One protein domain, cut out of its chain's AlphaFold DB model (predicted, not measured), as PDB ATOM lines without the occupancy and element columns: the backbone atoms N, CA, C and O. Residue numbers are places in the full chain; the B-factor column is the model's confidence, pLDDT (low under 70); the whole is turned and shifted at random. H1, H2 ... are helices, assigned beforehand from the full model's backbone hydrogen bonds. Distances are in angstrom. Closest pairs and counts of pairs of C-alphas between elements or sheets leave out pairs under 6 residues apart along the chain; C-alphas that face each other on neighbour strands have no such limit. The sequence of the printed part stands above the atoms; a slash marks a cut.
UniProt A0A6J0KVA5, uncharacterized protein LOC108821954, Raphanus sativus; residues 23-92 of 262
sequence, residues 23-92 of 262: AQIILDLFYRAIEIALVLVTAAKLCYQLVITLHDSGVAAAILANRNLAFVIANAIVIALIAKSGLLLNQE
ATOM      1  N   ALA A  23      21.598 -25.620  13.567       83.31
ATOM      2  CA  ALA A  23      21.386 -24.429  14.379       83.31
ATOM      3  C   ALA A  23      20.046 -23.734  14.083       83.31
ATOM      4  O   ALA A  23      19.389 -23.287  15.016       83.31
ATOM      5  N   GLN A  24      19.604 -23.688  12.821       86.00
ATOM      6  CA  GLN A  24      18.308 -23.095  12.467       86.00
ATOM      7  C   GLN A  24      17.134 -23.893  13.040       86.00
ATOM      8  O   GLN A  24      16.180 -23.297  13.518       86.00
ATOM      9  N   ILE A  25      17.229 -25.226  13.041       85.62
ATOM     10  CA  ILE A  25      16.197 -26.105  13.617       85.62
ATOM     11  C   ILE A  25      16.083 -25.880  15.130       85.62
ATOM     12  O   ILE A  25      14.987 -25.807  15.674       85.62
ATOM     13  N   ILE A  26      17.222 -25.748  15.812       86.31
ATOM     14  CA  ILE A  26      17.256 -25.517  17.259       86.31
ATOM     15  C   ILE A  26      16.673 -24.140  17.598       86.31
ATOM     16  O   ILE A  26      15.866 -24.031  18.518       86.31
ATOM     17  N   LEU A  27      17.052 -23.102  16.848       87.75
ATOM     18  CA  LEU A  27      16.574 -21.738  17.073       87.75
ATOM     19  C   LEU A  27      15.049 -21.638  16.905       87.75
ATOM     20  O   LEU A  27      14.382 -21.032  17.737       87.75
ATOM     21  N   ASP A  28      14.515 -22.277  15.866       87.75
ATOM     22  CA  ASP A  28      13.077 -22.365  15.597       87.75
ATOM     23  C   ASP A  28      12.317 -23.003  16.773       87.75
ATOM     24  O   ASP A  28      11.335 -22.454  17.278       87.75
ATOM     25  N   LEU A  29      12.850 -24.104  17.313       86.25
ATOM     26  CA  LEU A  29      12.283 -24.769  18.486       86.25
ATOM     27  C   LEU A  29      12.287 -23.863  19.732       86.25
ATOM     28  O   LEU A  29      11.325 -23.861  20.501       86.25
ATOM     29  N   PHE A  30      13.358 -23.086  19.933       85.75
ATOM     30  CA  PHE A  30      13.473 -22.152  21.055       85.75
ATOM     31  C   PHE A  30      12.452 -21.018  20.978       85.75
ATOM     32  O   PHE A  30      11.797 -20.733  21.982       85.75
ATOM     33  N   TYR A  31      12.283 -20.392  19.811       86.81
ATOM     34  CA  TYR A  31      11.272 -19.345  19.633       86.81
ATOM     35  C   TYR A  31       9.871 -19.870  19.921       86.81
ATOM     36  O   TYR A  31       9.105 -19.230  20.643       86.81
ATOM     37  N   ARG A  32       9.583 -21.084  19.456       86.31
ATOM     38  CA  ARG A  32       8.312 -21.744  19.725       86.31
ATOM     39  C   ARG A  32       8.091 -22.027  21.213       86.31
ATOM     40  O   ARG A  32       6.992 -21.834  21.724       86.31
ATOM     41  N   ALA A  33       9.130 -22.445  21.934       82.31
ATOM     42  CA  ALA A  33       9.049 -22.649  23.380       82.31
ATOM     43  C   ALA A  33       8.803 -21.332  24.140       82.31
ATOM     44  O   ALA A  33       7.999 -21.304  25.072       82.31
ATOM     45  N   ILE A  34       9.457 -20.241  23.727       86.88
ATOM     46  CA  ILE A  34       9.260 -18.904  24.309       86.88
ATOM     47  C   ILE A  34       7.827 -18.416  24.077       86.88
ATOM     48  O   ILE A  34       7.202 -17.905  25.005       86.88
ATOM     49  N   GLU A  35       7.288 -18.605  22.872       86.44
ATOM     50  CA  GLU A  35       5.904 -18.252  22.548       86.44
ATOM     51  C   GLU A  35       4.913 -19.005  23.446       86.44
ATOM     52  O   GLU A  35       4.056 -18.388  24.080       86.44
ATOM     53  N   ILE A  36       5.081 -20.324  23.590       80.44
ATOM     54  CA  ILE A  36       4.243 -21.145  24.477       80.44
ATOM     55  C   ILE A  36       4.359 -20.670  25.932       80.44
ATOM     56  O   ILE A  36       3.346 -20.555  26.623       80.44
ATOM     57  N   ALA A  37       5.567 -20.354  26.403       81.12
ATOM     58  CA  ALA A  37       5.775 -19.840  27.752       81.12
ATOM     59  C   ALA A  37       5.062 -18.494  27.968       81.12
ATOM     60  O   ALA A  37       4.405 -18.307  28.992       81.12
ATOM     61  N   LEU A  38       5.117 -17.580  26.995       85.75
ATOM     62  CA  LEU A  38       4.389 -16.306  27.027       85.75
ATOM     63  C   LEU A  38       2.869 -16.512  27.069       85.75
ATOM     64  O   LEU A  38       2.179 -15.856  27.858       85.75
ATOM     65  N   VAL A  39       2.343 -17.447  26.274       84.25
ATOM     66  CA  VAL A  39       0.918 -17.815  26.290       84.25
ATOM     67  C   VAL A  39       0.519 -18.403  27.646       84.25
ATOM     68  O   VAL A  39      -0.518 -18.037  28.193       84.25
ATOM     69  N   LEU A  40       1.352 -19.256  28.244       79.62
ATOM     70  CA  LEU A  40       1.089 -19.822  29.570       79.62
ATOM     71  C   LEU A  40       1.123 -18.760  30.675       79.62
ATOM     72  O   LEU A  40       0.246 -18.756  31.535       79.62
ATOM     73  N   VAL A  41       2.089 -17.840  30.649       86.81
ATOM     74  CA  VAL A  41       2.191 -16.754  31.638       86.81
ATOM     75  C   VAL A  41       0.995 -15.807  31.536       86.81
ATOM     76  O   VAL A  41       0.422 -15.417  32.555       86.81
ATOM     77  N   THR A  42       0.580 -15.457  30.318       80.44
ATOM     78  CA  THR A  42      -0.607 -14.616  30.105       80.44
ATOM     79  C   THR A  42      -1.890 -15.332  30.514       80.44
ATOM     80  O   THR A  42      -2.699 -14.739  31.227       80.44
ATOM     81  N   ALA A  43      -2.048 -16.613  30.173       81.44
ATOM     82  CA  ALA A  43      -3.169 -17.431  30.629       81.44
ATOM     83  C   ALA A  43      -3.208 -17.540  32.161       81.44
ATOM     84  O   ALA A  43      -4.259 -17.328  32.757       81.44
ATOM     85  N   ALA A  44      -2.070 -17.781  32.818       78.50
ATOM     86  CA  ALA A  44      -1.985 -17.838  34.275       78.50
ATOM     87  C   ALA A  44      -2.374 -16.503  34.925       78.50
ATOM     88  O   ALA A  44      -3.120 -16.486  35.904       78.50
ATOM     89  N   LYS A  45      -1.927 -15.377  34.355       87.56
ATOM     90  CA  LYS A  45      -2.291 -14.037  34.833       87.56
ATOM     91  C   LYS A  45      -3.788 -13.760  34.673       87.56
ATOM     92  O   LYS A  45      -4.398 -13.220  35.594       87.56
ATOM     93  N   LEU A  46      -4.377 -14.159  33.545       78.00
ATOM     94  CA  LEU A  46      -5.820 -14.063  33.319       78.00
ATOM     95  C   LEU A  46      -6.595 -14.952  34.291       78.00
ATOM     96  O   LEU A  46      -7.540 -14.471  34.902       78.00
ATOM     97  N   CYS A  47      -6.167 -16.197  34.505       78.25
ATOM     98  CA  CYS A  47      -6.769 -17.094  35.492       78.25
ATOM     99  C   CYS A  47      -6.703 -16.504  36.903       78.25
ATOM    100  O   CYS A  47      -7.693 -16.544  37.623       78.25
ATOM    101  N   TYR A  48      -5.572 -15.912  37.293       80.62
ATOM    102  CA  TYR A  48      -5.424 -15.270  38.597       80.62
ATOM    103  C   TYR A  48      -6.378 -14.078  38.763       80.62
ATOM    104  O   TYR A  48      -7.074 -13.980  39.772       80.62
ATOM    105  N   GLN A  49      -6.470 -13.209  37.753       80.75
ATOM    106  CA  GLN A  49      -7.426 -12.099  37.759       80.75
ATOM    107  C   GLN A  49      -8.876 -12.588  37.775       80.75
ATOM    108  O   GLN A  49      -9.688 -12.027  38.501       80.75
ATOM    109  N   LEU A  50      -9.191 -13.644  37.023       76.38
ATOM    110  CA  LEU A  50     -10.516 -14.258  36.996       76.38
ATOM    111  C   LEU A  50     -10.895 -14.820  38.371       76.38
ATOM    112  O   LEU A  50     -12.023 -14.654  38.816       76.38
ATOM    113  N   VAL A  51      -9.951 -15.465  39.063       77.19
ATOM    114  CA  VAL A  51     -10.170 -15.991  40.416       77.19
ATOM    115  C   VAL A  51     -10.435 -14.857  41.403       77.19
ATOM    116  O   VAL A  51     -11.376 -14.969  42.181       77.19
ATOM    117  N   ILE A  52      -9.668 -13.762  41.350       79.06
ATOM    118  CA  ILE A  52      -9.881 -12.599  42.227       79.06
ATOM    119  C   ILE A  52     -11.254 -11.969  41.974       79.06
ATOM    120  O   ILE A  52     -12.033 -11.797  42.906       79.06
ATOM    121  N   THR A  53     -11.587 -11.676  40.715       76.81
ATOM    122  CA  THR A  53     -12.866 -11.028  40.380       76.81
ATOM    123  C   THR A  53     -14.064 -11.915  40.704       76.81
ATOM    124  O   THR A  53     -15.088 -11.427  41.184       76.81
ATOM    125  N   LEU A  54     -13.945 -13.229  40.496       72.69
ATOM    126  CA  LEU A  54     -14.988 -14.174  40.877       72.69
ATOM    127  C   LEU A  54     -15.121 -14.277  42.401       72.69
ATOM    128  O   LEU A  54     -16.254 -14.358  42.885       72.69
ATOM    129  N   HIS A  55     -14.007 -14.281  43.140       76.81
ATOM    130  CA  HIS A  55     -13.998 -14.352  44.604       76.81
ATOM    131  C   HIS A  55     -14.766 -13.174  45.213       76.81
ATOM    132  O   HIS A  55     -15.626 -13.383  46.068       76.81
ATOM    133  N   ASP A  56     -14.549 -11.966  44.693       79.62
ATOM    134  CA  ASP A  56     -15.240 -10.759  45.160       79.62
ATOM    135  C   ASP A  56     -16.731 -10.732  44.781       79.62
ATOM    136  O   ASP A  56     -17.538 -10.098  45.457       79.62
ATOM    137  N   SER A  57     -17.133 -11.461  43.733       79.94
ATOM    138  CA  SER A  57     -18.532 -11.517  43.283       79.94
ATOM    139  C   SER A  57     -19.423 -12.493  44.069       79.94
ATOM    140  O   SER A  57     -20.629 -12.532  43.834       79.94
ATOM    141  N   GLY A  58     -18.862 -13.349  44.936       70.56
ATOM    142  CA  GLY A  58     -19.594 -14.432  45.620       70.56
ATOM    143  C   GLY A  58     -20.059 -15.583  44.705       70.56
ATOM    144  O   GLY A  58     -20.302 -16.694  45.177       70.56
ATOM    145  N   VAL A  59     -20.100 -15.371  43.385       66.75
ATOM    146  CA  VAL A  59     -20.439 -16.377  42.364       66.75
ATOM    147  C   VAL A  59     -19.294 -17.380  42.149       66.75
ATOM    148  O   VAL A  59     -19.548 -18.520  41.751       66.75
ATOM    149  N   ALA A  60     -18.046 -17.020  42.503       63.69
ATOM    150  CA  ALA A  60     -16.902 -17.942  42.525       63.69
ATOM    151  C   ALA A  60     -17.225 -19.251  43.232       63.69
ATOM    152  O   ALA A  60     -16.917 -20.312  42.703       63.69
ATOM    153  N   ALA A  61     -17.833 -19.180  44.417       64.69
ATOM    154  CA  ALA A  61     -18.063 -20.352  45.247       64.69
ATOM    155  C   ALA A  61     -18.985 -21.363  44.550       64.69
ATOM    156  O   ALA A  61     -18.726 -22.560  44.609       64.69
ATOM    157  N   ALA A  62     -20.003 -20.893  43.821       65.62
ATOM    158  CA  ALA A  62     -20.930 -21.752  43.082       65.62
ATOM    159  C   ALA A  62     -20.275 -22.418  41.857       65.62
ATOM    160  O   ALA A  62     -20.547 -23.580  41.554       65.62
ATOM    161  N   ILE A  63     -19.382 -21.699  41.173       64.50
ATOM    162  CA  ILE A  63     -18.673 -22.191  39.982       64.50
ATOM    163  C   ILE A  63     -17.525 -23.136  40.380       64.50
ATOM    164  O   ILE A  63     -17.371 -24.192  39.768       64.50
ATOM    165  N   LEU A  64     -16.760 -22.811  41.431       64.00
ATOM    166  CA  LEU A  64     -15.687 -23.665  41.963       64.00
ATOM    167  C   LEU A  64     -16.224 -24.917  42.664       64.00
ATOM    168  O   LEU A  64     -15.584 -25.966  42.592       64.00
ATOM    169  N   ALA A  65     -17.390 -24.835  43.315       67.50
ATOM    170  CA  ALA A  65     -18.034 -26.003  43.919       67.50
ATOM    171  C   ALA A  65     -18.354 -27.079  42.870       67.50
ATOM    172  O   ALA A  65     -18.382 -28.270  43.182       67.50
ATOM    173  N   ASN A  66     -18.540 -26.678  41.610       75.62
ATOM    174  CA  ASN A  66     -18.838 -27.597  40.529       75.62
ATOM    175  C   ASN A  66     -17.555 -28.033  39.808       75.62
ATOM    176  O   ASN A  66     -17.203 -27.547  38.731       75.62
ATOM    177  N   ARG A  67     -16.859 -29.010  40.404       76.44
ATOM    178  CA  ARG A  67     -15.616 -29.623  39.887       76.44
ATOM    179  C   ARG A  67     -15.704 -30.036  38.407       76.44
ATOM    180  O   ARG A  67     -14.705 -29.981  37.692       76.44
ATOM    181  N   ASN A  68     -16.900 -30.391  37.939       75.56
ATOM    182  CA  ASN A  68     -17.166 -30.759  36.548       75.56
ATOM    183  C   ASN A  68     -17.057 -29.565  35.586       75.56
ATOM    184  O   ASN A  68     -16.519 -29.711  34.492       75.56
ATOM    185  N   LEU A  69     -17.510 -28.377  35.992       74.50
ATOM    186  CA  LEU A  69     -17.452 -27.173  35.163       74.50
ATOM    187  C   LEU A  69     -16.007 -26.686  35.000       74.50
ATOM    188  O   LEU A  69     -15.577 -26.389  33.888       74.50
ATOM    189  N   ALA A  70     -15.233 -26.691  36.088       72.56
ATOM    190  CA  ALA A  70     -13.806 -26.374  36.045       72.56
ATOM    191  C   ALA A  70     -13.033 -27.334  35.119       72.56
ATOM    192  O   ALA A  70     -12.194 -26.896  34.334       72.56
ATOM    193  N   PHE A  71     -13.361 -28.630  35.158       75.81
ATOM    194  CA  PHE A  71     -12.777 -29.635  34.266       75.81
ATOM    195  C   PHE A  71     -13.125 -29.378  32.792       75.81
ATOM    196  O   PHE A  71     -12.241 -29.422  31.938       75.81
ATOM    197  N   VAL A  72     -14.383 -29.052  32.480       79.94
ATOM    198  CA  VAL A  72     -14.814 -28.734  31.107       79.94
ATOM    199  C   VAL A  72     -14.130 -27.471  30.585       79.94
ATOM    200  O   VAL A  72     -13.627 -27.483  29.463       79.94
ATOM    201  N   ILE A  73     -14.046 -26.409  31.393       79.00
ATOM    202  CA  ILE A  73     -13.389 -25.152  31.002       79.00
ATOM    203  C   ILE A  73     -11.891 -25.376  30.763       79.00
ATOM    204  O   ILE A  73     -11.366 -24.947  29.737       79.00
ATOM    205  N   ALA A  74     -11.207 -26.091  31.659       76.69
ATOM    206  CA  ALA A  74      -9.790 -26.406  31.492       76.69
ATOM    207  C   ALA A  74      -9.537 -27.227  30.217       76.69
ATOM    208  O   ALA A  74      -8.650 -26.893  29.431       76.69
ATOM    209  N   ASN A  75     -10.356 -28.250  29.960       77.62
ATOM    210  CA  ASN A  75     -10.242 -29.055  28.744       77.62
ATOM    211  C   ASN A  75     -10.547 -28.245  27.481       77.62
ATOM    212  O   ASN A  75      -9.842 -28.393  26.487       77.62
ATOM    213  N   ALA A  76     -11.541 -27.357  27.513       80.75
ATOM    214  CA  ALA A  76     -11.844 -26.474  26.391       80.75
ATOM    215  C   ALA A  76     -10.662 -25.546  26.065       80.75
ATOM    216  O   ALA A  76     -10.332 -25.370  24.894       80.75
ATOM    217  N   ILE A  77      -9.978 -25.012  27.086       81.06
ATOM    218  CA  ILE A  77      -8.766 -24.198  26.910       81.06
ATOM    219  C   ILE A  77      -7.645 -25.030  26.278       81.06
ATOM    220  O   ILE A  77      -7.038 -24.589  25.304       81.06
ATOM    221  N   VAL A  78      -7.396 -26.245  26.775       81.38
ATOM    222  CA  VAL A  78      -6.375 -27.146  26.212       81.38
ATOM    223  C   VAL A  78      -6.691 -27.495  24.756       81.38
ATOM    224  O   VAL A  78      -5.814 -27.390  23.902       81.38
ATOM    225  N   ILE A  79      -7.940 -27.841  24.439       77.69
ATOM    226  CA  ILE A  79      -8.372 -28.161  23.072       77.69
ATOM    227  C   ILE A  79      -8.246 -26.940  22.156       77.69
ATOM    228  O   ILE A  79      -7.731 -27.073  21.050       77.69
ATOM    229  N   ALA A  80      -8.652 -25.749  22.604       79.88
ATOM    230  CA  ALA A  80      -8.507 -24.518  21.829       79.88
ATOM    231  C   ALA A  80      -7.031 -24.183  21.562       79.88
ATOM    232  O   ALA A  80      -6.680 -23.787  20.450       79.88
ATOM    233  N   LEU A  81      -6.153 -24.397  22.548       76.88
ATOM    234  CA  LEU A  81      -4.709 -24.242  22.384       76.88
ATOM    235  C   LEU A  81      -4.138 -25.273  21.407       76.88
ATOM    236  O   LEU A  81      -3.346 -24.893  20.548       76.88
ATOM    237  N   ILE A  82      -4.555 -26.540  21.479       77.06
ATOM    238  CA  ILE A  82      -4.128 -27.591  20.539       77.06
ATOM    239  C   ILE A  82      -4.623 -27.285  19.125       77.06
ATOM    240  O   ILE A  82      -3.837 -27.351  18.186       77.06
ATOM    241  N   ALA A  83      -5.888 -26.897  18.957       78.25
ATOM    242  CA  ALA A  83      -6.456 -26.545  17.659       78.25
ATOM    243  C   ALA A  83      -5.739 -25.336  17.042       78.25
ATOM    244  O   ALA A  83      -5.355 -25.367  15.873       78.25
ATOM    245  N   LYS A  84      -5.484 -24.293  17.842       74.62
ATOM    246  CA  LYS A  84      -4.771 -23.090  17.396       74.62
ATOM    247  C   LYS A  84      -3.289 -23.361  17.104       74.62
ATOM    248  O   LYS A  84      -2.759 -22.842  16.128       74.62
ATOM    249  N   SER A  85      -2.640 -24.219  17.894       65.25
ATOM    250  CA  SER A  85      -1.232 -24.610  17.700       65.25
ATOM    251  C   SER A  85      -1.042 -25.624  16.564       65.25
ATOM    252  O   SER A  85       0.014 -25.655  15.934       65.25
ATOM    253  N   GLY A  86      -2.054 -26.452  16.294       59.56
ATOM    254  CA  GLY A  86      -2.083 -27.419  15.197       59.56
ATOM    255  C   GLY A  86      -2.327 -26.767  13.837       59.56
ATOM    256  O   GLY A  86      -1.797 -27.242  12.836       59.56
ATOM    257  N   LEU A  87      -3.038 -25.634  13.803       52.03
ATOM    258  CA  LEU A  87      -3.231 -24.840  12.586       52.03
ATOM    259  C   LEU A  87      -1.907 -24.241  12.069       52.03
ATOM    260  O   LEU A  87      -1.701 -24.155  10.862       52.03
ATOM    261  N   LEU A  88      -0.974 -23.912  12.969       49.38
ATOM    262  CA  LEU A  88       0.330 -23.339  12.612       49.38
ATOM    263  C   LEU A  88       1.380 -24.381  12.197       49.38
ATOM    264  O   LEU A  88       2.321 -24.038  11.487       49.38
ATOM    265  N   LEU A  89       1.227 -25.662  12.566       50.78
ATOM    266  CA  LEU A  89       2.210 -26.691  12.186       50.78
ATOM    267  C   LEU A  89       2.208 -26.986  10.677       50.78
ATOM    268  O   LEU A  89       3.219 -27.418  10.133       50.78
ATOM    269  N   ASN A  90       1.083 -26.737  10.004       53.09
ATOM    270  CA  ASN A  90       0.935 -26.992   8.573       53.09
ATOM    271  C   ASN A  90       1.067 -25.726   7.711       53.09
ATOM    272  O   ASN A  90       1.028 -25.840   6.488       53.09
ATOM    273  N   GLN A  91       1.211 -24.534   8.310       48.78
ATOM    274  CA  GLN A  91       1.105 -23.270   7.570       48.78
ATOM    275  C   GLN A  91       2.420 -22.493   7.385       48.78
ATOM    276  O   GLN A  91       2.452 -21.589   6.554       48.78
ATOM    277  N   GLU A  92       3.529 -22.845   8.043       45.34
ATOM    278  CA  GLU A  92       4.748 -22.019   7.971       45.34
ATOM    279  C   GLU A  92       6.000 -22.763   7.490       45.34
ATOM    280  O   GLU A  92       6.991 -22.852   8.197       45.34
TER     281      GLU A  92
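This is residues 23 to 92 of the 262 residues of the protein "uncharacterized protein LOC108821954" of Raphanus sativus (UniProt A0A6J0KVA5). The long helix H1 makes one limb of a narrow, open U, the helix H3 runs back beside it as the shorter second limb, and the short helix H2 stands crosswise at the closed end. The two limbs are skewed and do not come into contact with each other, and residues 23 to 35 of H1 stick out at the open end. The printed part has 70 residues with three named helices, in the order H1, H2, H3, and no named strand; the class is all helix. It is only just loose, close to extended, with a radius of gyration of the C-alphas of 16.3 A, and its outline is a rod whose C-alphas span 52 by 19 by 15 A.

H1, the longest helix, has 34 residues, 23 to 56, and measures 49.8 A from first to last C-alpha. It begins with C-alpha 23 at (21.386, -24.429, 14.379) and ends with C-alpha 56 at (-15.240, -10.759, 45.160). H2 has 7 residues, 59 to 65, and measures 10.0 A. H3 has 23 residues, 67 to 89, and measures 33.1 A, ending with C-alpha 89 at (2.210, -26.691, 12.186). Along H1 x falls and z rises; along H3 x rises and z falls.

H1 and H2 only just touch, with 3 pairs of C-alphas within 8 A, and they touch only at the corner by their link. H1 touches H2 with residues 51 to 55 alone, and the closest C-alphas of the two helices, those of Leu 54 and Ala 60, are 4.5 A apart. The two helices run opposite ways at a steep tilt of 66 degrees. H2 and H3 also only just touch, with 3 pairs of C-alphas within 8 A, and only at the corner by their link. H3 touches H2 with residues 69 to 70 alone, and the closest C-alphas of the two helices, those of Leu 64 and Ala 70, are 6.8 A apart. Their lines stand about perpendicular, at 89 degrees. H1 and H3 are apart. In H1 and H2 every O i to N i+4 pair is within hydrogen-bond range; in H3 17 of 19 are.

The two C-alphas farthest apart, those of Ala 23 and Gly 58, are 52.5 A apart, while the first and last printed C-alphas, those of Ala 23 and Glu 92, are 18.0 A apart. The printed part has no cut. The links from H1 to H2 and from H2 to H3 are tight, with 2 residues and 1 residue. The mean pLDDT of the printed part is 75.7; 15 residues are under 70, namely 59 to 65, which make up H2, and 85 to 92.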